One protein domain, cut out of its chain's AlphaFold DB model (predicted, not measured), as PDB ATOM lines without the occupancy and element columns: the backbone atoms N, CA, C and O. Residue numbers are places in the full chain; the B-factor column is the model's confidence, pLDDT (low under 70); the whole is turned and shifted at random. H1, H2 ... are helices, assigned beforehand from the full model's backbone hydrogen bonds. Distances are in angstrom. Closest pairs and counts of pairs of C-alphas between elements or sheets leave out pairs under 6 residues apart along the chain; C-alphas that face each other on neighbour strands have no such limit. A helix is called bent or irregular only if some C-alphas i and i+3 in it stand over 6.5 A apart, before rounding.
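Overview. This is residues 124 to 152 and 169 to 313 of the 313 residues of an uncharacterized protein of Purpureocillium lilacinum (UniProt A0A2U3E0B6). Long helices lie nearly aligned in an elongated bundle, in which H5 packs on H2a, on both arms of the bent H4 and on H6, while H1 lies loosely alongside H5, on the side away from H6. The short helix H3 packs on H4a at one end of the bundle. The printed part has 174 residues with six named helices, H1 to H6 in that order, and no named strand; the class is all helix. It is compact, with a radius of gyration of the C-alphas of 17.9 A, and spans 61 by 33 by 30 A.

Arrangement. H1, residues 124 to 142, and H5, residues 255 to 278, are close but not clearly touching; their closest C-alphas, of Ile 136 and Val 270, are 7.3 A apart. H2, residues 169 to 192, was assigned as one helix by its hydrogen bonds but is bent, C-alphas 181 and 184 being 6.6 A apart; its arms are H2a, residues 169 to 181, and H2b, residues 184 to 192. H2a touches H5 the same way at a shallow tilt of 14 degrees, closest at the C-alphas of Ala 177 and Val 266, 5.8 A. H4, residues 218 to 250, likewise one helix by its hydrogen bonds, is bent, with C-alphas 236 and 239 7.1 A apart; its arms are H4a, residues 218 to 236, and H4b, residues 239 to 250. H2b touches H4a opposite ways, closest at the C-alphas of Ala 188 and Ile 224, 4.7 A. H3, residues 203 to 212, touches residues 221 to 228 of H4a, closest at the C-alphas of Val 210 and Lys 221, 6.6 A, and the two form a hairpin. H5 and H6, residues 282 to 310, form another hairpin, touching at a shallow tilt of 19 degrees, closest at the C-alphas of Tyr 265 and Ala 295, 4.5 A. H4b touches H6 the same way, with the C-alphas of Ala 248 and Ala 306 4.4 A apart. H1 and H6 are apart. Every O i to N i+4 pair is within hydrogen-bond range in H1, H2b, H4a, H4b and H5, against 6 of 9 in H2a, 4 of 6 in H3 and 21 of 25 in H6.

Along the chain. H1 begins at C-alpha 124, (-61.573, 14.603, 42.902), and is 26.2 A long. H2a is 19.1 A long, H4a 27.2 A and H5 34.1 A. H3 is irregular, C-alphas 204 and 207 being 7.2 A apart; H6 is only just irregular, with 6.9 A between C-alphas 283 and 286. H6, 43.5 A long, ends at C-alpha 310, (-29.859, -22.229, 30.281).

Size, cuts and confidence. The two C-alphas farthest apart, of Ser 215 and Gly 312, are 60.9 A apart. Residues 153 to 168 are not printed, and C-alphas 152 and 169 are 8.1 A apart across this cut. Of the links printed whole, H2 to H3 is short and the others are tight. The mean pLDDT of the printed part is 81.9, with residues 124 to 152, 169 to 172 and 313 under 70.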
ATOM      1  N   SER A 124     -62.787  15.348  42.604       50.22
ATOM      2  CA  SER A 124     -61.573  14.603  42.902       50.22
ATOM      3  C   SER A 124     -61.401  13.495  41.859       50.22
ATOM      4  O   SER A 124     -60.291  13.169  41.461       50.22
ATOM      5  N   ARG A 125     -62.515  13.000  41.302       46.50
ATOM      6  CA  ARG A 125     -62.560  12.037  40.197       46.50
ATOM      7  C   ARG A 125     -61.760  12.469  38.965       46.50
ATOM      8  O   ARG A 125     -61.064  11.619  38.424       46.50
ATOM      9  N   VAL A 126     -61.838  13.739  38.556       46.12
ATOM     10  CA  VAL A 126     -61.167  14.281  37.357       46.12
ATOM     11  C   VAL A 126     -59.682  14.516  37.623       46.12
ATOM     12  O   VAL A 126     -58.836  14.210  36.790       46.12
ATOM     13  N   THR A 127     -59.340  14.982  38.823       51.09
ATOM     14  CA  THR A 127     -57.940  15.241  39.190       51.09
ATOM     15  C   THR A 127     -57.149  13.934  39.302       51.09
ATOM     16  O   THR A 127     -56.020  13.860  38.826       51.09
ATOM     17  N   TYR A 128     -57.747  12.864  39.846       50.22
ATOM     18  CA  TYR A 128     -57.082  11.557  39.938       50.22
ATOM     19  C   TYR A 128     -57.039  10.804  38.619       50.22
ATOM     20  O   TYR A 128     -56.048  10.130  38.367       50.22
ATOM     21  N   SER A 129     -58.067  10.882  37.771       49.69
ATOM     22  CA  SER A 129     -57.991  10.258  36.449       49.69
ATOM     23  C   SER A 129     -56.930  10.931  35.586       49.69
ATOM     24  O   SER A 129     -56.198  10.222  34.910       49.69
ATOM     25  N   VAL A 130     -56.778  12.258  35.667       48.03
ATOM     26  CA  VAL A 130     -55.740  13.007  34.943       48.03
ATOM     27  C   VAL A 130     -54.357  12.800  35.559       48.03
ATOM     28  O   VAL A 130     -53.422  12.547  34.815       48.03
ATOM     29  N   ALA A 131     -54.200  12.820  36.887       52.56
ATOM     30  CA  ALA A 131     -52.911  12.549  37.532       52.56
ATOM     31  C   ALA A 131     -52.463  11.093  37.335       52.56
ATOM     32  O   ALA A 131     -51.296  10.841  37.052       52.56
ATOM     33  N   MET A 132     -53.387  10.132  37.415       54.09
ATOM     34  CA  MET A 132     -53.117   8.729  37.109       54.09
ATOM     35  C   MET A 132     -52.822   8.556  35.616       54.09
ATOM     36  O   MET A 132     -51.833   7.924  35.288       54.09
ATOM     37  N   ALA A 133     -53.597   9.155  34.706       49.94
ATOM     38  CA  ALA A 133     -53.332   9.085  33.267       49.94
ATOM     39  C   ALA A 133     -52.020   9.778  32.875       49.94
ATOM     40  O   ALA A 133     -51.298   9.257  32.039       49.94
ATOM     41  N   ALA A 134     -51.667  10.901  33.501       53.34
ATOM     42  CA  ALA A 134     -50.390  11.578  33.307       53.34
ATOM     43  C   ALA A 134     -49.233  10.751  33.872       53.34
ATOM     44  O   ALA A 134     -48.212  10.620  33.212       53.34
ATOM     45  N   SER A 135     -49.414  10.124  35.040       52.41
ATOM     46  CA  SER A 135     -48.434   9.188  35.606       52.41
ATOM     47  C   SER A 135     -48.258   7.976  34.704       52.41
ATOM     48  O   SER A 135     -47.137   7.548  34.497       52.41
ATOM     49  N   ILE A 136     -49.346   7.455  34.130       52.12
ATOM     50  CA  ILE A 136     -49.341   6.339  33.181       52.12
ATOM     51  C   ILE A 136     -48.681   6.751  31.869       52.12
ATOM     52  O   ILE A 136     -47.825   6.026  31.401       52.12
ATOM     53  N   ASN A 137     -49.000   7.909  31.298       52.22
ATOM     54  CA  ASN A 137     -48.381   8.397  30.063       52.22
ATOM     55  C   ASN A 137     -46.899   8.750  30.267       52.22
ATOM     56  O   ASN A 137     -46.077   8.471  29.396       52.22
ATOM     57  N   ALA A 138     -46.532   9.293  31.430       54.16
ATOM     58  CA  ALA A 138     -45.141   9.467  31.842       54.16
ATOM     59  C   ALA A 138     -44.448   8.105  31.999       54.16
ATOM     60  O   ALA A 138     -43.340   7.920  31.518       54.16
ATOM     61  N   LEU A 139     -45.124   7.111  32.582       52.75
ATOM     62  CA  LEU A 139     -44.595   5.753  32.692       52.75
ATOM     63  C   LEU A 139     -44.420   5.104  31.316       52.75
ATOM     64  O   LEU A 139     -43.394   4.504  31.056       52.75
ATOM     65  N   LEU A 140     -45.397   5.243  30.424       51.00
ATOM     66  CA  LEU A 140     -45.378   4.690  29.071       51.00
ATOM     67  C   LEU A 140     -44.310   5.357  28.198       51.00
ATOM     68  O   LEU A 140     -43.676   4.678  27.397       51.00
ATOM     69  N   SER A 141     -44.083   6.662  28.375       51.22
ATOM     70  CA  SER A 141     -43.012   7.393  27.686       51.22
ATOM     71  C   SER A 141     -41.625   7.068  28.243       51.22
ATOM     72  O   SER A 141     -40.696   6.923  27.455       51.22
ATOM     73  N   VAL A 142     -41.488   6.857  29.558       49.50
ATOM     74  CA  VAL A 142     -40.249   6.357  30.189       49.50
ATOM     75  C   VAL A 142     -39.964   4.906  29.798       49.50
ATOM     76  O   VAL A 142     -38.819   4.549  29.559       49.50
ATOM     77  N   VAL A 143     -40.999   4.069  29.689       50.50
ATOM     78  CA  VAL A 143     -40.870   2.669  29.257       50.50
ATOM     79  C   VAL A 143     -40.505   2.568  27.770       50.50
ATOM     80  O   VAL A 143     -40.072   1.501  27.346       50.50
ATOM     81  N   GLY A 144     -40.608   3.659  26.995       48.31
ATOM     82  CA  GLY A 144     -39.929   3.802  25.703       48.31
ATOM     83  C   GLY A 144     -40.115   2.589  24.793       48.31
ATOM     84  O   GLY A 144     -39.138   1.988  24.349       48.31
ATOM     85  N   LEU A 145     -41.372   2.182  24.584       46.66
ATOM     86  CA  LEU A 145     -41.719   0.972  23.841       46.66
ATOM     87  C   LEU A 145     -41.486   1.146  22.348       46.66
ATOM     88  O   LEU A 145     -42.421   1.329  21.575       46.66
ATOM     89  N   ASP A 146     -40.229   1.045  21.948       46.72
ATOM     90  CA  ASP A 146     -39.892   0.591  20.613       46.72
ATOM     91  C   ASP A 146     -39.609  -0.919  20.677       46.72
ATOM     92  O   ASP A 146     -38.510  -1.312  21.081       46.72
ATOM     93  N   PRO A 147     -40.588  -1.781  20.341       44.34
ATOM     94  CA  PRO A 147     -40.399  -3.230  20.337       44.34
ATOM     95  C   PRO A 147     -39.346  -3.693  19.318       44.34
ATOM     96  O   PRO A 147     -38.923  -4.840  19.385       44.34
ATOM     97  N   SER A 148     -38.900  -2.820  18.403       44.78
ATOM     98  CA  SER A 148     -37.863  -3.141  17.415       44.78
ATOM     99  C   SER A 148     -36.429  -3.006  17.941       44.78
ATOM    100  O   SER A 148     -35.487  -3.466  17.294       44.78
ATOM    101  N   LYS A 149     -36.228  -2.390  19.111       46.00
ATOM    102  CA  LYS A 149     -34.891  -2.149  19.660       46.00
ATOM    103  C   LYS A 149     -34.475  -3.274  20.610       46.00
ATOM    104  O   LYS A 149     -35.147  -3.589  21.590       46.00
ATOM    105  N   ASN A 150     -33.326  -3.884  20.309       48.78
ATOM    106  CA  ASN A 150     -32.677  -4.871  21.168       48.78
ATOM    107  C   ASN A 150     -32.043  -4.158  22.365       48.78
ATOM    108  O   ASN A 150     -31.004  -3.519  22.233       48.78
ATOM    109  N   TYR A 151     -32.670  -4.279  23.528       53.03
ATOM    110  CA  TYR A 151     -32.201  -3.602  24.736       53.03
ATOM    111  C   TYR A 151     -31.271  -4.462  25.609       53.03
ATOM    112  O   TYR A 151     -30.551  -3.902  26.430       53.03
ATOM    113  N   SER A 152     -31.196  -5.773  25.322       48.41
ATOM    114  CA  SER A 152     -30.405  -6.774  26.053       48.41
ATOM    115  C   SER A 152     -28.935  -6.372  26.223       48.41
ATOM    116  O   SER A 152     -28.171  -6.330  25.249       48.41
ATOM    117  N   THR A 169     -31.695  -0.115  28.850       49.62
ATOM    118  CA  THR A 169     -33.105   0.182  29.145       49.62
ATOM    119  C   THR A 169     -33.857  -1.026  29.726       49.62
ATOM    120  O   THR A 169     -34.850  -0.831  30.425       49.62
ATOM    121  N   ASP A 170     -33.350  -2.258  29.574       50.94
ATOM    122  CA  ASP A 170     -33.841  -3.461  30.279       50.94
ATOM    123  C   ASP A 170     -33.907  -3.259  31.794       50.94
ATOM    124  O   ASP A 170     -34.848  -3.663  32.477       50.94
ATOM    125  N   THR A 171     -32.886  -2.598  32.338       56.50
ATOM    126  CA  THR A 171     -32.744  -2.366  33.772       56.50
ATOM    127  C   THR A 171     -33.673  -1.257  34.254       56.50
ATOM    128  O   THR A 171     -33.837  -1.106  35.458       56.50
ATOM    129  N   GLN A 172     -34.326  -0.510  33.354       69.19
ATOM    130  CA  GLN A 172     -35.302   0.525  33.711       69.19
ATOM    131  C   GLN A 172     -36.675  -0.065  34.054       69.19
ATOM    132  O   GLN A 172     -37.442   0.552  34.794       69.19
ATOM    133  N   GLN A 173     -36.973  -1.291  33.614       77.62
ATOM    134  CA  GLN A 173     -38.269  -1.942  33.853       77.62
ATOM    135  C   GLN A 173     -38.496  -2.243  35.341       77.62
ATOM    136  O   GLN A 173     -39.622  -2.139  35.827       77.62
ATOM    137  N   VAL A 174     -37.432  -2.553  36.089       85.94
ATOM    138  CA  VAL A 174     -37.503  -2.797  37.540       85.94
ATOM    139  C   VAL A 174     -37.750  -1.501  38.335       85.94
ATOM    140  O   VAL A 174     -38.704  -1.480  39.111       85.94
ATOM    141  N   PRO A 175     -36.997  -0.398  38.138       87.06
ATOM    142  CA  PRO A 175     -37.332   0.919  38.683       87.06
ATOM    143  C   PRO A 175     -38.735   1.397  38.307       87.06
ATOM    144  O   PRO A 175     -39.451   1.923  39.156       87.06
ATOM    145  N   VAL A 176     -39.170   1.170  37.066       84.62
ATOM    146  CA  VAL A 176     -40.534   1.497  36.639       84.62
ATOM    147  C   VAL A 176     -41.563   0.664  37.408       84.62
ATOM    148  O   VAL A 176     -42.526   1.216  37.937       84.62
ATOM    149  N   ALA A 177     -41.367  -0.650  37.520       89.31
ATOM    150  CA  ALA A 177     -42.243  -1.522  38.298       89.31
ATOM    151  C   ALA A 177     -42.294  -1.112  39.778       89.31
ATOM    152  O   ALA A 177     -43.372  -1.093  40.376       89.31
ATOM    153  N   LEU A 178     -41.154  -0.723  40.356       90.75
ATOM    154  CA  LEU A 178     -41.073  -0.158  41.702       90.75
ATOM    155  C   LEU A 178     -41.908   1.124  41.807       90.75
ATOM    156  O   LEU A 178     -42.699   1.262  42.740       90.75
ATOM    157  N   TYR A 179     -41.801   2.028  40.833       89.38
ATOM    158  CA  TYR A 179     -42.596   3.253  40.800       89.38
ATOM    159  C   TYR A 179     -44.101   2.959  40.719       89.38
ATOM    160  O   TYR A 179     -44.885   3.543  41.463       89.38
ATOM    161  N   VAL A 180     -44.519   1.980  39.908       90.00
ATOM    162  CA  VAL A 180     -45.920   1.518  39.848       90.00
ATOM    163  C   VAL A 180     -46.409   0.973  41.195       90.00
ATOM    164  O   VAL A 180     -47.590   1.117  41.515       90.00
ATOM    165  N   CYS A 181     -45.529   0.372  42.001       93.06
ATOM    166  CA  CYS A 181     -45.863  -0.063  43.360       93.06
ATOM    167  C   CYS A 181     -45.962   1.116  44.341       93.06
ATOM    168  O   CYS A 181     -46.815   1.099  45.223       93.06
ATOM    169  N   LEU A 182     -45.136   2.152  44.171       91.75
ATOM    170  CA  LEU A 182     -45.077   3.321  45.054       91.75
ATOM    171  C   LEU A 182     -46.219   4.322  44.833       91.75
ATOM    172  O   LEU A 182     -46.780   4.842  45.798       91.75
ATOM    173  N   VAL A 183     -46.586   4.597  43.579       89.75
ATOM    174  CA  VAL A 183     -47.597   5.613  43.225       89.75
ATOM    175  C   VAL A 183     -48.919   5.455  43.991       89.75
ATOM    176  O   VAL A 183     -49.403   6.456  44.522       89.75
ATOM    177  N   PRO A 184     -49.514   4.252  44.127       92.12
ATOM    178  CA  PRO A 184     -50.743   4.082  44.896       92.12
ATOM    179  C   PRO A 184     -50.607   4.540  46.352       92.12
ATOM    180  O   PRO A 184     -51.533   5.160  46.866       92.12
ATOM    181  N   HIS A 185     -49.460   4.296  46.995       93.56
ATOM    182  CA  HIS A 185     -49.207   4.753  48.364       93.56
ATOM    183  C   HIS A 185     -49.177   6.281  48.440       93.56
ATOM    184  O   HIS A 185     -49.890   6.870  49.246       93.56
ATOM    185  N   TYR A 186     -48.436   6.946  47.549       90.62
ATOM    186  CA  TYR A 186     -48.391   8.412  47.533       90.62
ATOM    187  C   TYR A 186     -49.768   9.033  47.289       90.62
ATOM    188  O   TYR A 186     -50.154   9.976  47.979       90.62
ATOM    189  N   LEU A 187     -50.550   8.465  46.369       89.56
ATOM    190  CA  LEU A 187     -51.930   8.895  46.144       89.56
ATOM    191  C   LEU A 187     -52.806   8.669  47.384       89.56
ATOM    192  O   LEU A 187     -53.628   9.525  47.699       89.56
ATOM    193  N   ALA A 188     -52.622   7.560  48.106       91.12
ATOM    194  CA  ALA A 188     -53.331   7.278  49.352       91.12
ATOM    195  C   ALA A 188     -52.990   8.295  50.453       91.12
ATOM    196  O   ALA A 188     -53.891   8.764  51.145       91.12
ATOM    197  N   VAL A 189     -51.714   8.664  50.592       90.69
ATOM    198  CA  VAL A 189     -51.227   9.639  51.582       90.69
ATOM    199  C   VAL A 189     -51.754  11.043  51.286       90.69
ATOM    200  O   VAL A 189     -52.326  11.683  52.169       90.69
ATOM    201  N   VAL A 190     -51.663  11.498  50.033       88.62
ATOM    202  CA  VAL A 190     -52.253  12.777  49.602       88.62
ATOM    203  C   VAL A 190     -53.769  12.770  49.817       88.62
ATOM    204  O   VAL A 190     -54.339  13.747  50.303       88.62
ATOM    205  N   ASP A 191     -54.426  11.644  49.529       86.25
ATOM    206  CA  ASP A 191     -55.855  11.471  49.771       86.25
ATOM    207  C   ASP A 191     -56.235  11.473  51.248       86.25
ATOM    208  O   ASP A 191     -57.348  11.879  51.571       86.25
ATOM    209  N   ALA A 192     -55.377  11.001  52.141       87.38
ATOM    210  CA  ALA A 192     -55.637  11.010  53.574       87.38
ATOM    211  C   ALA A 192     -55.320  12.370  54.216       87.38
ATOM    212  O   ALA A 192     -55.922  12.722  55.227       87.38
ATOM    213  N   GLY A 193     -54.436  13.147  53.590       86.38
ATOM    214  CA  GLY A 193     -53.904  14.398  54.115       86.38
ATOM    215  C   GLY A 193     -52.531  14.174  54.743       86.38
ATOM    216  O   GLY A 193     -52.406  13.500  55.769       86.38
ATOM    217  N   VAL A 194     -51.514  14.757  54.099       80.62
ATOM    218  CA  VAL A 194     -50.085  14.556  54.399       80.62
ATOM    219  C   VAL A 194     -49.730  14.985  55.824       80.62
ATOM    220  O   VAL A 194     -48.971  14.289  56.482       80.62
ATOM    221  N   ASP A 195     -50.334  16.070  56.314       79.19
ATOM    222  CA  ASP A 195     -50.024  16.645  57.632       79.19
ATOM    223  C   ASP A 195     -51.089  16.337  58.698       79.19
ATOM    224  O   ASP A 195     -50.978  16.777  59.840       79.19
ATOM    225  N   THR A 196     -52.163  15.628  58.329       81.94
ATOM    226  CA  THR A 196     -53.311  15.385  59.220       81.94
ATOM    227  C   THR A 196     -53.424  13.932  59.650       81.94
ATOM    228  O   THR A 196     -53.618  13.659  60.830       81.94
ATOM    229  N   VAL A 197     -53.331  12.996  58.701       87.00
ATOM    230  CA  VAL A 197     -53.588  11.565  58.951       87.00
ATOM    231  C   VAL A 197     -52.337  10.717  58.748       87.00
ATOM    232  O   VAL A 197     -52.191   9.662  59.374       87.00
ATOM    233  N   TYR A 198     -51.433  11.159  57.876       88.56
ATOM    234  CA  TYR A 198     -50.160  10.491  57.674       88.56
ATOM    235  C   TYR A 198     -49.144  10.944  58.723       88.56
ATOM    236  O   TYR A 198     -48.870  12.129  58.867       88.56
ATOM    237  N   ASP A 199     -48.586   9.982  59.453       89.06
ATOM    238  CA  ASP A 199     -47.541  10.223  60.443       89.06
ATOM    239  C   ASP A 199     -46.216   9.643  59.938       89.06
ATOM    240  O   ASP A 199     -46.050   8.423  59.851       89.06
ATOM    241  N   ASN A 200     -45.265  10.527  59.627       88.25
ATOM    242  CA  ASN A 200     -43.918  10.160  59.183       88.25
ATOM    243  C   ASN A 200     -43.096   9.447  60.268       88.25
ATOM    244  O   ASN A 200     -42.178   8.701  59.932       88.25
ATOM    245  N   ALA A 201     -43.402   9.652  61.553       89.88
ATOM    246  CA  ALA A 201     -42.735   8.948  62.646       89.88
ATOM    247  C   ALA A 201     -43.237   7.502  62.781       89.88
ATOM    248  O   ALA A 201     -42.491   6.614  63.200       89.88
ATOM    249  N   ALA A 202     -44.484   7.242  62.378       89.88
ATOM    250  CA  ALA A 202     -45.107   5.925  62.427       89.88
ATOM    251  C   ALA A 202     -45.818   5.559  61.106       89.88
ATOM    252  O   ALA A 202     -47.013   5.246  61.119       89.88
ATOM    253  N   PRO A 203     -45.111   5.473  59.962       87.94
ATOM    254  CA  PRO A 203     -45.738   5.318  58.642       87.94
ATOM    255  C   PRO A 203     -46.510   4.000  58.498       87.94
ATOM    256  O   PRO A 203     -47.495   3.911  57.771       87.94
ATOM    257  N   ARG A 204     -46.126   2.965  59.258       90.06
ATOM    258  CA  ARG A 204     -46.820   1.666  59.283       90.06
ATOM    259  C   ARG A 204     -48.176   1.708  59.993       90.06
ATOM    260  O   ARG A 204     -48.976   0.794  59.818       90.06
ATOM    261  N   SER A 205     -48.446   2.751  60.777       91.62
ATOM    262  CA  SER A 205     -49.745   2.955  61.428       91.62
ATOM    263  C   SER A 205     -50.783   3.588  60.495       91.62
ATOM    264  O   SER A 205     -51.971   3.580  60.812       91.62
ATOM    265  N   PHE A 206     -50.367   4.063  59.313       93.38
ATOM    266  CA  PHE A 206     -51.204   4.806  58.370       93.38
ATOM    267  C   PHE A 206     -52.558   4.146  58.086       93.38
ATOM    268  O   PHE A 206     -53.607   4.783  58.170       93.38
ATOM    269  N   HIS A 207     -52.554   2.843  57.808       92.69
ATOM    270  CA  HIS A 207     -53.768   2.095  57.501       92.69
ATOM    271  C   HIS A 207     -54.778   2.088  58.665       92.69
ATOM    272  O   HIS A 207     -55.988   2.148  58.439       92.69
ATOM    273  N   GLU A 208     -54.297   2.050  59.909       93.12
ATOM    274  CA  GLU A 208     -55.143   2.124  61.102       93.12
ATOM    275  C   GLU A 208     -55.593   3.565  61.386       93.12
ATOM    276  O   GLU A 208     -56.764   3.783  61.705       93.12
ATOM    277  N   ASN A 209     -54.722   4.555  61.173       92.94
ATOM    278  CA  ASN A 209     -55.058   5.975  61.318       92.94
ATOM    279  C   ASN A 209     -56.209   6.360  60.380       92.94
ATOM    280  O   ASN A 209     -57.217   6.905  60.822       92.94
ATOM    281  N   VAL A 210     -56.135   5.947  59.110       94.38
ATOM    282  CA  VAL A 210     -57.210   6.140  58.122       94.38
ATOM    283  C   VAL A 210     -58.517   5.473  58.563       94.38
ATOM    284  O   VAL A 210     -59.601   6.002  58.319       94.38
ATOM    285  N   ARG A 211     -58.463   4.303  59.212       93.38
ATOM    286  CA  ARG A 211     -59.669   3.613  59.701       93.38
ATOM    287  C   ARG A 211     -60.328   4.359  60.853       93.38
ATOM    288  O   ARG A 211     -61.556   4.479  60.840       93.38
ATOM    289  N   ARG A 212     -59.533   4.870  61.791       92.81
ATOM    290  CA  ARG A 212     -59.998   5.573  62.996       92.81
ATOM    291  C   ARG A 212     -60.474   6.993  62.724       92.81
ATOM    292  O   ARG A 212     -61.391   7.446  63.400       92.81
ATOM    293  N   ASP A 213     -59.897   7.658  61.732       91.25
ATOM    294  CA  ASP A 213     -60.209   9.048  61.418       91.25
ATOM    295  C   ASP A 213     -61.698   9.246  61.074       91.25
ATOM    296  O   ASP A 213     -62.248   8.572  60.201       91.25
ATOM    297  N   THR A 214     -62.379  10.156  61.767       91.81
ATOM    298  CA  THR A 214     -63.808  10.448  61.556       91.81
ATOM    299  C   THR A 214     -64.055  11.620  60.606       91.81
ATOM    300  O   THR A 214     -65.194  11.826  60.193       91.81
ATOM    301  N   SER A 215     -63.007  12.359  60.231       89.81
ATOM    302  CA  SER A 215     -63.065  13.508  59.322       89.81
ATOM    303  C   SER A 215     -63.141  13.093  57.846       89.81
ATOM    304  O   SER A 215     -63.694  13.817  57.018       89.81
ATOM    305  N   ILE A 216     -62.635  11.903  57.504       89.75
ATOM    306  CA  ILE A 216     -62.659  11.365  56.139       89.75
ATOM    307  C   ILE A 216     -63.989  10.651  55.842       89.75
ATOM    308  O   ILE A 216     -64.352   9.667  56.494       89.75
ATOM    309  N   ASP A 217     -64.666  11.067  54.764       91.06
ATOM    310  CA  ASP A 217     -65.868  10.395  54.251       91.06
ATOM    311  C   ASP A 217     -65.642   8.897  53.948       91.06
ATOM    312  O   ASP A 217     -64.580   8.471  53.485       91.06
ATOM    313  N   LYS A 218     -66.687   8.080  54.129       90.06
ATOM    314  CA  LYS A 218     -66.637   6.619  53.961       90.06
ATOM    315  C   LYS A 218     -66.160   6.189  52.571       90.06
ATOM    316  O   LYS A 218     -65.401   5.221  52.466       90.06
ATOM    317  N   LEU A 219     -66.583   6.868  51.501       87.88
ATOM    318  CA  LEU A 219     -66.179   6.508  50.138       87.88
ATOM    319  C   LEU A 219     -64.707   6.837  49.889       87.88
ATOM    320  O   LEU A 219     -63.997   6.035  49.271       87.88
ATOM    321  N   ARG A 220     -64.244   7.984  50.399       88.25
ATOM    322  CA  ARG A 220     -62.839   8.408  50.333       88.25
ATOM    323  C   ARG A 220     -61.951   7.463  51.141       88.25
ATOM    324  O   ARG A 220     -60.980   6.945  50.598       88.25
ATOM    325  N   LYS A 221     -62.352   7.119  52.366       92.69
ATOM    326  CA  LYS A 221     -61.672   6.134  53.218       92.69
ATOM    327  C   LYS A 221     -61.517   4.787  52.515       92.69
ATOM    328  O   LYS A 221     -60.422   4.241  52.436       92.69
ATOM    329  N   ALA A 222     -62.595   4.273  51.923       90.88
ATOM    330  CA  ALA A 222     -62.541   3.017  51.185       90.88
ATOM    331  C   ALA A 222     -61.601   3.082  49.967       90.88
ATOM    332  O   ALA A 222     -61.012   2.064  49.609       90.88
ATOM    333  N   ARG A 223     -61.465   4.243  49.310       89.69
ATOM    334  CA  ARG A 223     -60.511   4.446  48.208       89.69
ATOM    335  C   ARG A 223     -59.066   4.454  48.704       89.69
ATOM    336  O   ARG A 223     -58.265   3.725  48.132       89.69
ATOM    337  N   ILE A 224     -58.764   5.196  49.771       92.56
ATOM    338  CA  ILE A 224     -57.427   5.256  50.388       92.56
ATOM    339  C   ILE A 224     -56.948   3.852  50.755       92.56
ATOM    340  O   ILE A 224     -55.882   3.425  50.328       92.56
ATOM    341  N   LEU A 225     -57.789   3.085  51.458       93.31
ATOM    342  CA  LEU A 225     -57.454   1.714  51.857       93.31
ATOM    343  C   LEU A 225     -57.255   0.783  50.650       93.31
ATOM    344  O   LEU A 225     -56.462  -0.152  50.713       93.31
ATOM    345  N   ARG A 226     -57.963   1.027  49.537       92.31
ATOM    346  CA  ARG A 226     -57.746   0.281  48.293       92.31
ATOM    347  C   ARG A 226     -56.406   0.636  47.649       92.31
ATOM    348  O   ARG A 226     -55.687  -0.268  47.247       92.31
ATOM    349  N   LEU A 227     -56.071   1.918  47.554       91.75
ATOM    350  CA  LEU A 227     -54.788   2.368  47.010       91.75
ATOM    351  C   LEU A 227     -53.610   1.811  47.822       91.75
ATOM    352  O   LEU A 227     -52.685   1.247  47.243       91.75
ATOM    353  N   GLU A 228     -53.707   1.855  49.150       94.06
ATOM    354  CA  GLU A 228     -52.701   1.268  50.037       94.06
ATOM    355  C   GLU A 228     -52.565  -0.246  49.829       94.06
ATOM    356  O   GLU A 228     -51.464  -0.768  49.662       94.06
ATOM    357  N   GLY A 229     -53.694  -0.958  49.731       92.81
ATOM    358  CA  GLY A 229     -53.694  -2.387  49.418       92.81
ATOM    359  C   GLY A 229     -53.076  -2.714  48.051       92.81
ATOM    360  O   GLY A 229     -52.432  -3.750  47.905       92.81
ATOM    361  N   ALA A 230     -53.231  -1.838  47.053       92.75
ATOM    362  CA  ALA A 230     -52.616  -2.013  45.739       92.75
ATOM    363  C   ALA A 230     -51.086  -1.852  45.782       92.75
ATOM    364  O   ALA A 230     -50.387  -2.619  45.117       92.75
ATOM    365  N   SER A 231     -50.588  -0.898  46.579       94.19
ATOM    366  CA  SER A 231     -49.154  -0.688  46.825       94.19
ATOM    367  C   SER A 231     -48.521  -1.916  47.481       94.19
ATOM    368  O   SER A 231     -47.619  -2.528  46.906       94.19
ATOM    369  N   ILE A 232     -49.069  -2.352  48.622       94.38
ATOM    370  CA  ILE A 232     -48.568  -3.514  49.376       94.38
ATOM    371  C   ILE A 232     -48.537  -4.763  48.485       94.38
ATOM    372  O   ILE A 232     -47.519  -5.445  48.406       94.38
ATOM    373  N   ASN A 233     -49.606  -5.008  47.726       94.62
ATOM    374  CA  ASN A 233     -49.654  -6.131  46.794       94.62
ATOM    375  C   ASN A 233     -48.605  -6.044  45.669       94.62
ATOM    376  O   ASN A 233     -48.158  -7.064  45.147       94.62
ATOM    377  N   GLY A 234     -48.233  -4.834  45.251       93.50
ATOM    378  CA  GLY A 234     -47.129  -4.633  44.316       93.50
ATOM    379  C   GLY A 234     -45.811  -5.113  44.897       93.50
ATOM    380  O   GLY A 234     -45.148  -5.956  44.290       93.50
ATOM    381  N   PHE A 235     -45.491  -4.661  46.108       95.50
ATOM    382  CA  PHE A 235     -44.255  -5.027  46.797       95.50
ATOM    383  C   PHE A 235     -44.101  -6.533  47.035       95.50
ATOM    384  O   PHE A 235     -42.990  -7.043  46.916       95.50
ATOM    385  N   GLU A 236     -45.195  -7.263  47.275       94.81
ATOM    386  CA  GLU A 236     -45.184  -8.730  47.426       94.81
ATOM    387  C   GLU A 236     -44.646  -9.465  46.185       94.81
ATOM    388  O   GLU A 236     -44.037 -10.527  46.304       94.81
ATOM    389  N   THR A 237     -44.866  -8.915  44.987       93.62
ATOM    390  CA  THR A 237     -44.512  -9.573  43.713       93.62
ATOM    391  C   THR A 237     -43.316  -8.940  43.009       93.62
ATOM    392  O   THR A 237     -42.710  -9.573  42.144       93.62
ATOM    393  N   LEU A 238     -42.939  -7.718  43.397       94.06
ATOM    394  CA  LEU A 238     -41.861  -6.955  42.772       94.06
ATOM    395  C   LEU A 238     -40.522  -7.699  42.814       94.06
ATOM    396  O   LEU A 238     -39.822  -7.751  41.806       94.06
ATOM    397  N   GLY A 239     -40.180  -8.309  43.954       94.69
ATOM    398  CA  GLY A 239     -38.931  -9.062  44.098       94.69
ATOM    399  C   GLY A 239     -38.861 -10.271  43.162       94.69
ATOM    400  O   GLY A 239     -37.838 -10.500  42.521       94.69
ATOM    401  N   PHE A 240     -39.970 -11.002  43.022       95.94
ATOM    402  CA  PHE A 240     -40.054 -12.157  42.126       95.94
ATOM    403  C   PHE A 240     -39.928 -11.754  40.651       95.94
ATOM    404  O   PHE A 240     -39.235 -12.427  39.888       95.94
ATOM    405  N   PHE A 241     -40.551 -10.637  40.267       95.31
ATOM    406  CA  PHE A 241     -40.411 -10.054  38.935       95.31
ATOM    407  C   PHE A 241     -38.972  -9.601  38.656       95.31
ATOM    408  O   PHE A 241     -38.378 -10.027  37.670       95.31
ATOM    409  N   ALA A 242     -38.386  -8.792  39.544       93.44
ATOM    410  CA  ALA A 242     -37.042  -8.244  39.374       93.44
ATOM    411  C   ALA A 242     -35.978  -9.344  39.256       93.44
ATOM    412  O   ALA A 242     -35.115  -9.291  38.379       93.44
ATOM    413  N   ALA A 243     -36.074 -10.377  40.096       94.25
ATOM    414  CA  ALA A 243     -35.189 -11.529  40.016       94.25
ATOM    415  C   ALA A 243     -35.402 -12.339  38.720       94.25
ATOM    416  O   ALA A 243     -34.427 -12.808  38.142       94.25
ATOM    417  N   GLY A 244     -36.636 -12.432  38.212       94.19
ATOM    418  CA  GLY A 244     -36.930 -13.053  36.917       94.19
ATOM    419  C   GLY A 244     -36.322 -12.294  35.733       94.19
ATOM    420  O   GLY A 244     -35.727 -12.914  34.854       94.19
ATOM    421  N   VAL A 245     -36.399 -10.958  35.734       90.94
ATOM    422  CA  VAL A 245     -35.740 -10.101  34.728       90.94
ATOM    423  C   VAL A 245     -34.223 -10.285  34.768       90.94
ATOM    424  O   VAL A 245     -33.590 -10.428  33.722       90.94
ATOM    425  N   LEU A 246     -33.630 -10.326  35.965       90.31
ATOM    426  CA  LEU A 246     -32.194 -10.557  36.125       90.31
ATOM    427  C   LEU A 246     -31.785 -11.957  35.648       90.31
ATOM    428  O   LEU A 246     -30.793 -12.090  34.937       90.31
ATOM    429  N   ALA A 247     -32.560 -12.989  35.990       91.06
ATOM    430  CA  ALA A 247     -32.309 -14.362  35.561       91.06
ATOM    431  C   ALA A 247     -32.405 -14.512  34.035       91.06
ATOM    432  O   ALA A 247     -31.533 -15.127  33.427       91.06
ATOM    433  N   ALA A 248     -33.420 -13.913  33.404       89.44
ATOM    434  CA  ALA A 248     -33.586 -13.918  31.951       89.44
ATOM    435  C   ALA A 248     -32.444 -13.184  31.235       89.44
ATOM    436  O   ALA A 248     -31.926 -13.685  30.235       89.44
ATOM    437  N   ASN A 249     -32.008 -12.045  31.779       86.19
ATOM    438  CA  ASN A 249     -30.832 -11.335  31.284       86.19
ATOM    439  C   ASN A 249     -29.567 -12.183  31.419       86.19
ATOM    440  O   ASN A 249     -28.828 -12.330  30.453       86.19
ATOM    441  N   HIS A 250     -29.332 -12.787  32.586       86.81
ATOM    442  CA  HIS A 250     -28.156 -13.624  32.823       86.81
ATOM    443  C   HIS A 250     -28.124 -14.865  31.916       86.81
ATOM    444  O   HIS A 250     -27.066 -15.236  31.415       86.81
ATOM    445  N   ALA A 251     -29.285 -15.467  31.650       89.44
ATOM    446  CA  ALA A 251     -29.434 -16.586  30.723       89.44
ATOM    447  C   ALA A 251     -29.209 -16.202  29.246       89.44
ATOM    448  O   ALA A 251     -29.141 -17.085  28.392       89.44
ATOM    449  N   GLY A 252     -29.130 -14.908  28.918       85.06
ATOM    450  CA  GLY A 252     -29.044 -14.439  27.537       85.06
ATOM    451  C   GLY A 252     -30.320 -14.706  26.745       85.06
ATOM    452  O   GLY A 252     -30.252 -15.130  25.586       85.06
ATOM    453  N   LEU A 253     -31.486 -14.511  27.372       86.06
ATOM    454  CA  LEU A 253     -32.767 -14.550  26.671       86.06
ATOM    455  C   LEU A 253     -32.808 -13.459  25.588       86.06
ATOM    456  O   LEU A 253     -32.243 -12.380  25.754       86.06
ATOM    457  N   GLU A 254     -33.483 -13.749  24.477       83.94
ATOM    458  CA  GLU A 254     -33.690 -12.782  23.399       83.94
ATOM    459  C   GLU A 254     -34.396 -11.520  23.914       83.94
ATOM    460  O   GLU A 254     -35.353 -11.609  24.695       83.94
ATOM    461  N   ALA A 255     -33.930 -10.345  23.475       79.12
ATOM    462  CA  ALA A 255     -34.421  -9.080  24.012       79.12
ATOM    463  C   ALA A 255     -35.908  -8.871  23.709       79.12
ATOM    464  O   ALA A 255     -36.623  -8.363  24.565       79.12
ATOM    465  N   GLU A 256     -36.399  -9.304  22.542       79.75
ATOM    466  CA  GLU A 256     -37.821  -9.204  22.197       79.75
ATOM    467  C   GLU A 256     -38.696  -9.915  23.241       79.75
ATOM    468  O   GLU A 256     -39.621  -9.322  23.799       79.75
ATOM    469  N   ALA A 257     -38.350 -11.159  23.592       84.06
ATOM    470  CA  ALA A 257     -39.084 -11.933  24.588       84.06
ATOM    471  C   ALA A 257     -38.977 -11.331  25.998       84.06
ATOM    472  O   ALA A 257     -39.974 -11.292  26.724       84.06
ATOM    473  N   LEU A 258     -37.787 -10.866  26.391       86.00
ATOM    474  CA  LEU A 258     -37.558 -10.238  27.694       86.00
ATOM    475  C   LEU A 258     -38.361  -8.941  27.835       86.00
ATOM    476  O   LEU A 258     -39.043  -8.741  28.844       86.00
ATOM    477  N   ASN A 259     -38.322  -8.088  26.813       83.81
ATOM    478  CA  ASN A 259     -39.012  -6.807  26.797       83.81
ATOM    479  C   ASN A 259     -40.521  -6.998  26.755       83.81
ATOM    480  O   ASN A 259     -41.219  -6.421  27.582       83.81
ATOM    481  N   ALA A 260     -41.036  -7.863  25.878       83.06
ATOM    482  CA  ALA A 260     -42.467  -8.132  25.798       83.06
ATOM    483  C   ALA A 260     -43.043  -8.601  27.147       83.06
ATOM    484  O   ALA A 260     -44.084  -8.105  27.586       83.06
ATOM    485  N   LEU A 261     -42.350  -9.509  27.845       89.69
ATOM    486  CA  LEU A 261     -42.787 -10.005  29.152       89.69
ATOM    487  C   LEU A 261     -42.686  -8.942  30.251       89.69
ATOM    488  O   LEU A 261     -43.612  -8.798  31.051       89.69
ATOM    489  N   SER A 262     -41.598  -8.176  30.283       89.50
ATOM    490  CA  SER A 262     -41.369  -7.164  31.321       89.50
ATOM    491  C   SER A 262     -42.291  -5.958  31.175       89.50
ATOM    492  O   SER A 262     -42.859  -5.463  32.148       89.50
ATOM    493  N   VAL A 263     -42.527  -5.532  29.941       85.94
ATOM    494  CA  VAL A 263     -43.496  -4.489  29.607       85.94
ATOM    495  C   VAL A 263     -44.908  -4.975  29.885       85.94
ATOM    496  O   VAL A 263     -45.684  -4.268  30.526       85.94
ATOM    497  N   GLY A 264     -45.237  -6.199  29.462       86.00
ATOM    498  CA  GLY A 264     -46.523  -6.824  29.753       86.00
ATOM    499  C   GLY A 264     -46.813  -6.863  31.253       86.00
ATOM    500  O   GLY A 264     -47.918  -6.515  31.671       86.00
ATOM    501  N   TYR A 265     -45.807  -7.187  32.074       92.38
ATOM    502  CA  TYR A 265     -45.895  -7.099  33.530       92.38
ATOM    503  C   TYR A 265     -46.238  -5.678  33.994       92.38
ATOM    504  O   TYR A 265     -47.235  -5.490  34.694       92.38
ATOM    505  N   VAL A 266     -45.457  -4.671  33.587       90.12
ATOM    506  CA  VAL A 266     -45.659  -3.273  34.001       90.12
ATOM    507  C   VAL A 266     -47.049  -2.771  33.600       90.12
ATOM    508  O   VAL A 266     -47.768  -2.226  34.438       90.12
ATOM    509  N   LEU A 267     -47.474  -3.009  32.357       87.44
ATOM    510  CA  LEU A 267     -48.796  -2.619  31.860       87.44
ATOM    511  C   LEU A 267     -49.923  -3.305  32.636       87.44
ATOM    512  O   LEU A 267     -50.883  -2.649  33.048       87.44
ATOM    513  N   ALA A 268     -49.797  -4.609  32.889       90.50
ATOM    514  CA  ALA A 268     -50.772  -5.352  33.679       90.50
ATOM    515  C   ALA A 268     -50.846  -4.830  35.123       90.50
ATOM    516  O   ALA A 268     -51.942  -4.714  35.674       90.50
ATOM    517  N   ARG A 269     -49.711  -4.445  35.727       91.56
ATOM    518  CA  ARG A 269     -49.662  -3.825  37.062       91.56
ATOM    519  C   ARG A 269     -50.297  -2.437  37.082       91.56
ATOM    520  O   ARG A 269     -51.067  -2.147  37.995       91.56
ATOM    521  N   VAL A 270     -50.048  -1.608  36.072       88.62
ATOM    522  CA  VAL A 270     -50.703  -0.301  35.918       88.62
ATOM    523  C   VAL A 270     -52.218  -0.466  35.806       88.62
ATOM    524  O   VAL A 270     -52.973   0.138  36.570       88.62
ATOM    525  N   ALA A 271     -52.677  -1.339  34.907       88.19
ATOM    526  CA  ALA A 271     -54.095  -1.626  34.739       88.19
ATOM    527  C   ALA A 271     -54.713  -2.181  36.033       88.19
ATOM    528  O   ALA A 271     -55.820  -1.789  36.413       88.19
ATOM    529  N   PHE A 272     -53.990  -3.052  36.745       89.25
ATOM    530  CA  PHE A 272     -54.401  -3.570  38.045       89.25
ATOM    531  C   PHE A 272     -54.597  -2.445  39.063       89.25
ATOM    532  O   PHE A 272     -55.642  -2.412  39.707       89.25
ATOM    533  N   VAL A 273     -53.654  -1.505  39.182       89.38
ATOM    534  CA  VAL A 273     -53.750  -0.348  40.092       89.38
ATOM    535  C   VAL A 273     -54.971   0.515  39.765       89.38
ATOM    536  O   VAL A 273     -55.755   0.833  40.664       89.38
ATOM    537  N   VAL A 274     -55.190   0.838  38.486       86.88
ATOM    538  CA  VAL A 274     -56.360   1.612  38.031       86.88
ATOM    539  C   VAL A 274     -57.661   0.892  38.397       86.88
ATOM    540  O   VAL A 274     -58.575   1.486  38.980       86.88
ATOM    541  N   ALA A 275     -57.729  -0.412  38.125       86.12
ATOM    542  CA  ALA A 275     -58.857  -1.257  38.491       86.12
ATOM    543  C   ALA A 275     -59.064  -1.299  40.017       86.12
ATOM    544  O   ALA A 275     -60.197  -1.234  40.495       86.12
ATOM    545  N   TYR A 276     -57.987  -1.367  40.799       83.19
ATOM    546  CA  TYR A 276     -58.032  -1.409  42.258       83.19
ATOM    547  C   TYR A 276     -58.564  -0.104  42.863       83.19
ATOM    548  O   TYR A 276     -59.380  -0.139  43.789       83.19
ATOM    549  N   ALA A 277     -58.169   1.042  42.309       84.12
ATOM    550  CA  ALA A 277     -58.632   2.352  42.751       84.12
ATOM    551  C   ALA A 277     -60.112   2.600  42.390       84.12
ATOM    552  O   ALA A 277     -60.902   3.038  43.241       84.12
ATOM    553  N   GLY A 278     -60.490   2.305  41.140       79.38
ATOM    554  CA  GLY A 278     -61.769   2.714  40.546       79.38
ATOM    555  C   GLY A 278     -62.933   1.732  40.710       79.38
ATOM    556  O   GLY A 278     -64.088   2.162  40.818       79.38
ATOM    557  N   ILE A 279     -62.676   0.420  40.752       81.44
ATOM    558  CA  ILE A 279     -63.746  -0.585  40.736       81.44
ATOM    559  C   ILE A 279     -64.403  -0.715  42.113       81.44
ATOM    560  O   ILE A 279     -63.817  -1.208  43.075       81.44
ATOM    561  N   ARG A 280     -65.680  -0.328  42.180       78.06
ATOM    562  CA  ARG A 280     -66.559  -0.507  43.351       78.06
ATOM    563  C   ARG A 280     -67.511  -1.696  43.210       78.06
ATOM    564  O   ARG A 280     -67.941  -2.275  44.203       78.06
ATOM    565  N   ASN A 281     -67.826  -2.074  41.973       78.00
ATOM    566  CA  ASN A 281     -68.806  -3.109  41.676       78.00
ATOM    567  C   ASN A 281     -68.217  -4.503  41.900       78.00
ATOM    568  O   ASN A 281     -67.212  -4.870  41.290       78.00
ATOM    569  N   ARG A 282     -68.906  -5.330  42.695       75.44
ATOM    570  CA  ARG A 282     -68.506  -6.726  42.952       75.44
ATOM    571  C   ARG A 282     -68.427  -7.567  41.673       75.44
ATOM    572  O   ARG A 282     -67.603  -8.461  41.579       75.44
ATOM    573  N   ARG A 283     -69.232  -7.254  40.656       71.81
ATOM    574  CA  ARG A 283     -69.179  -7.937  39.351       71.81
ATOM    575  C   ARG A 283     -67.984  -7.555  38.489       71.81
ATOM    576  O   ARG A 283     -67.702  -8.275  37.553       71.81
ATOM    577  N   LEU A 284     -67.296  -6.454  38.776       77.88
ATOM    578  CA  LEU A 284     -66.066  -6.060  38.080       77.88
ATOM    579  C   LEU A 284     -64.821  -6.401  38.909       77.88
ATOM    580  O   LEU A 284     -63.700  -6.227  38.447       77.88
ATOM    581  N   SER A 285     -64.986  -6.923  40.131       77.25
ATOM    582  CA  SER A 285     -63.848  -7.216  41.002       77.25
ATOM    583  C   SER A 285     -62.947  -8.329  40.469       77.25
ATOM    584  O   SER A 285     -61.779  -8.350  40.842       77.25
ATOM    585  N   TRP A 286     -63.466  -9.214  39.609       85.25
ATOM    586  CA  TRP A 286     -62.688 -10.268  38.946       85.25
ATOM    587  C   TRP A 286     -61.642  -9.708  37.980       85.25
ATOM    588  O   TRP A 286     -60.611 -10.343  37.798       85.25
ATOM    589  N   ALA A 287     -61.844  -8.500  37.434       85.81
ATOM    590  CA  ALA A 287     -60.855  -7.850  36.578       85.81
ATOM    591  C   ALA A 287     -59.522  -7.653  37.318       85.81
ATOM    592  O   ALA A 287     -58.461  -7.868  36.746       85.81
ATOM    593  N   ARG A 288     -59.568  -7.342  38.623       84.00
ATOM    594  CA  ARG A 288     -58.362  -7.229  39.461       84.00
ATOM    595  C   ARG A 288     -57.629  -8.564  39.555       84.00
ATOM    596  O   ARG A 288     -56.417  -8.606  39.409       84.00
ATOM    597  N   THR A 289     -58.363  -9.655  39.753       88.56
ATOM    598  CA  THR A 289     -57.784 -11.002  39.794       88.56
ATOM    599  C   THR A 289     -57.197 -11.398  38.443       88.56
ATOM    600  O   THR A 289     -56.095 -11.929  38.403       88.56
ATOM    601  N   ALA A 290     -57.888 -11.113  37.339       90.94
ATOM    602  CA  ALA A 290     -57.393 -11.411  35.998       90.94
ATOM    603  C   ALA A 290     -56.094 -10.644  35.694       90.94
ATOM    604  O   ALA A 290     -55.098 -11.260  35.331       90.94
ATOM    605  N   LEU A 291     -56.072  -9.328  35.928       92.69
ATOM    606  CA  LEU A 291     -54.893  -8.481  35.708       92.69
ATOM    607  C   LEU A 291     -53.713  -8.884  36.598       92.69
ATOM    608  O   LEU A 291     -52.578  -8.935  36.131       92.69
ATOM    609  N   TRP A 292     -53.986  -9.229  37.860       91.25
ATOM    610  CA  TRP A 292     -52.964  -9.754  38.762       91.25
ATOM    611  C   TRP A 292     -52.373 -11.064  38.236       91.25
ATOM    612  O   TRP A 292     -51.156 -11.202  38.199       91.25
ATOM    613  N   ASN A 293     -53.208 -11.997  37.763       93.38
ATOM    614  CA  ASN A 293     -52.724 -13.247  37.178       93.38
ATOM    615  C   ASN A 293     -51.889 -12.996  35.922       93.38
ATOM    616  O   ASN A 293     -50.834 -13.597  35.799       93.38
ATOM    617  N   VAL A 294     -52.294 -12.090  35.028       92.88
ATOM    618  CA  VAL A 294     -51.494 -11.748  33.836       92.88
ATOM    619  C   VAL A 294     -50.096 -11.261  34.230       92.88
ATOM    620  O   VAL A 294     -49.110 -11.755  33.688       92.88
ATOM    621  N   ALA A 295     -49.989 -10.358  35.212       93.19
ATOM    622  CA  ALA A 295     -48.695  -9.885  35.706       93.19
ATOM    623  C   ALA A 295     -47.872 -11.017  36.357       93.19
ATOM    624  O   ALA A 295     -46.702 -11.222  36.029       93.19
ATOM    625  N   SER A 296     -48.480 -11.794  37.256       93.75
ATOM    626  CA  SER A 296     -47.806 -12.912  37.929       93.75
ATOM    627  C   SER A 296     -47.294 -13.942  36.929       93.75
ATOM    628  O   SER A 296     -46.155 -14.395  37.017       93.75
ATOM    629  N   LEU A 297     -48.115 -14.270  35.937       95.19
ATOM    630  CA  LEU A 297     -47.772 -15.227  34.909       95.19
ATOM    631  C   LEU A 297     -46.647 -14.688  34.011       95.19
ATOM    632  O   LEU A 297     -45.693 -15.419  33.769       95.19
ATOM    633  N   ALA A 298     -46.651 -13.406  33.624       93.81
ATOM    634  CA  ALA A 298     -45.518 -12.794  32.918       93.81
ATOM    635  C   ALA A 298     -44.191 -12.939  33.694       93.81
ATOM    636  O   ALA A 298     -43.167 -13.290  33.107       93.81
ATOM    637  N   SER A 299     -44.227 -12.773  35.022       95.19
ATOM    638  CA  SER A 299     -43.055 -13.010  35.883       95.19
ATOM    639  C   SER A 299     -42.622 -14.477  35.866       95.19
ATOM    640  O   SER A 299     -41.440 -14.769  35.723       95.19
ATOM    641  N   VAL A 300     -43.568 -15.417  35.959       96.94
ATOM    642  CA  VAL A 300     -43.281 -16.859  35.857       96.94
ATOM    643  C   VAL A 300     -42.680 -17.209  34.493       96.94
ATOM    644  O   VAL A 300     -41.727 -17.978  34.432       96.94
ATOM    645  N   ALA A 301     -43.176 -16.631  33.399       95.06
ATOM    646  CA  ALA A 301     -42.624 -16.875  32.070       95.06
ATOM    647  C   ALA A 301     -41.185 -16.377  31.921       95.06
ATOM    648  O   ALA A 301     -40.410 -17.054  31.254       95.06
ATOM    649  N   LEU A 302     -40.801 -15.264  32.558       94.00
ATOM    650  CA  LEU A 302     -39.394 -14.842  32.592       94.00
ATOM    651  C   LEU A 302     -38.514 -15.934  33.210       94.00
ATOM    652  O   LEU A 302     -37.525 -16.338  32.604       94.00
ATOM    653  N   TRP A 303     -38.921 -16.477  34.359       96.69
ATOM    654  CA  TRP A 303     -38.207 -17.569  35.024       96.69
ATOM    655  C   TRP A 303     -38.139 -18.842  34.183       96.69
ATOM    656  O   TRP A 303     -37.071 -19.438  34.048       96.69
ATOM    657  N   VAL A 304     -39.264 -19.259  33.601       96.06
ATOM    658  CA  VAL A 304     -39.311 -20.482  32.793       96.06
ATOM    659  C   VAL A 304     -38.467 -20.328  31.533       96.06
ATOM    660  O   VAL A 304     -37.645 -21.198  31.251       96.06
ATOM    661  N   LYS A 305     -38.600 -19.215  30.803       93.69
ATOM    662  CA  LYS A 305     -37.801 -18.964  29.597       93.69
ATOM    663  C   LYS A 305     -36.311 -18.851  29.912       93.69
ATOM    664  O   LYS A 305     -35.507 -19.384  29.156       93.69
ATOM    665  N   ALA A 306     -35.942 -18.234  31.035       93.62
ATOM    666  CA  ALA A 306     -34.558 -18.216  31.502       93.62
ATOM    667  C   ALA A 306     -34.029 -19.640  31.748       93.62
ATOM    668  O   ALA A 306     -32.967 -20.002  31.250       93.62
ATOM    669  N   GLY A 307     -34.794 -20.471  32.463       93.75
ATOM    670  CA  GLY A 307     -34.415 -21.857  32.749       93.75
ATOM    671  C   GLY A 307     -34.291 -22.725  31.495       93.75
ATOM    672  O   GLY A 307     -33.330 -23.481  31.369       93.75
ATOM    673  N   LEU A 308     -35.222 -22.593  30.545       94.44
ATOM    674  CA  LEU A 308     -35.165 -23.301  29.261       94.44
ATOM    675  C   LEU A 308     -33.934 -22.889  28.450       94.44
ATOM    676  O   LEU A 308     -33.197 -23.757  27.983       94.44
ATOM    677  N   LYS A 309     -33.647 -21.584  28.396       92.06
ATOM    678  CA  LYS A 309     -32.475 -21.048  27.703       92.06
ATOM    679  C   LYS A 309     -31.166 -21.596  28.275       92.06
ATOM    680  O   LYS A 309     -30.308 -22.027  27.510       92.06
ATOM    681  N   VAL A 310     -31.030 -21.635  29.604       92.12
ATOM    682  CA  VAL A 310     -29.859 -22.229  30.281       92.12
ATOM    683  C   VAL A 310     -29.765 -23.735  30.024       92.12
ATOM    684  O   VAL A 310     -28.668 -24.266  29.873       92.12
ATOM    685  N   ALA A 311     -30.900 -24.429  29.927       92.06
ATOM    686  CA  ALA A 311     -30.949 -25.854  29.609       92.06
ATOM    687  C   ALA A 311     -30.683 -26.176  28.123       92.06
ATOM    688  O   ALA A 311     -30.697 -27.353  27.762       92.06
ATOM    689  N   GLY A 312     -30.468 -25.165  27.270       86.00
ATOM    690  CA  GLY A 312     -30.262 -25.340  25.830       86.00
ATOM    691  C   GLY A 312     -31.512 -25.812  25.081       86.00
ATOM    692  O   GLY A 312     -31.380 -26.485  24.060       86.00
ATOM    693  N   LYS A 313     -32.702 -25.510  25.615       65.00
ATOM    694  CA  LYS A 313     -34.006 -25.861  25.039       65.00
ATOM    695  C   LYS A 313     -34.715 -24.650  24.450       65.00
ATOM    696  O   LYS A 313     -34.500 -23.527  24.963       65.00
TER     697      LYS A 313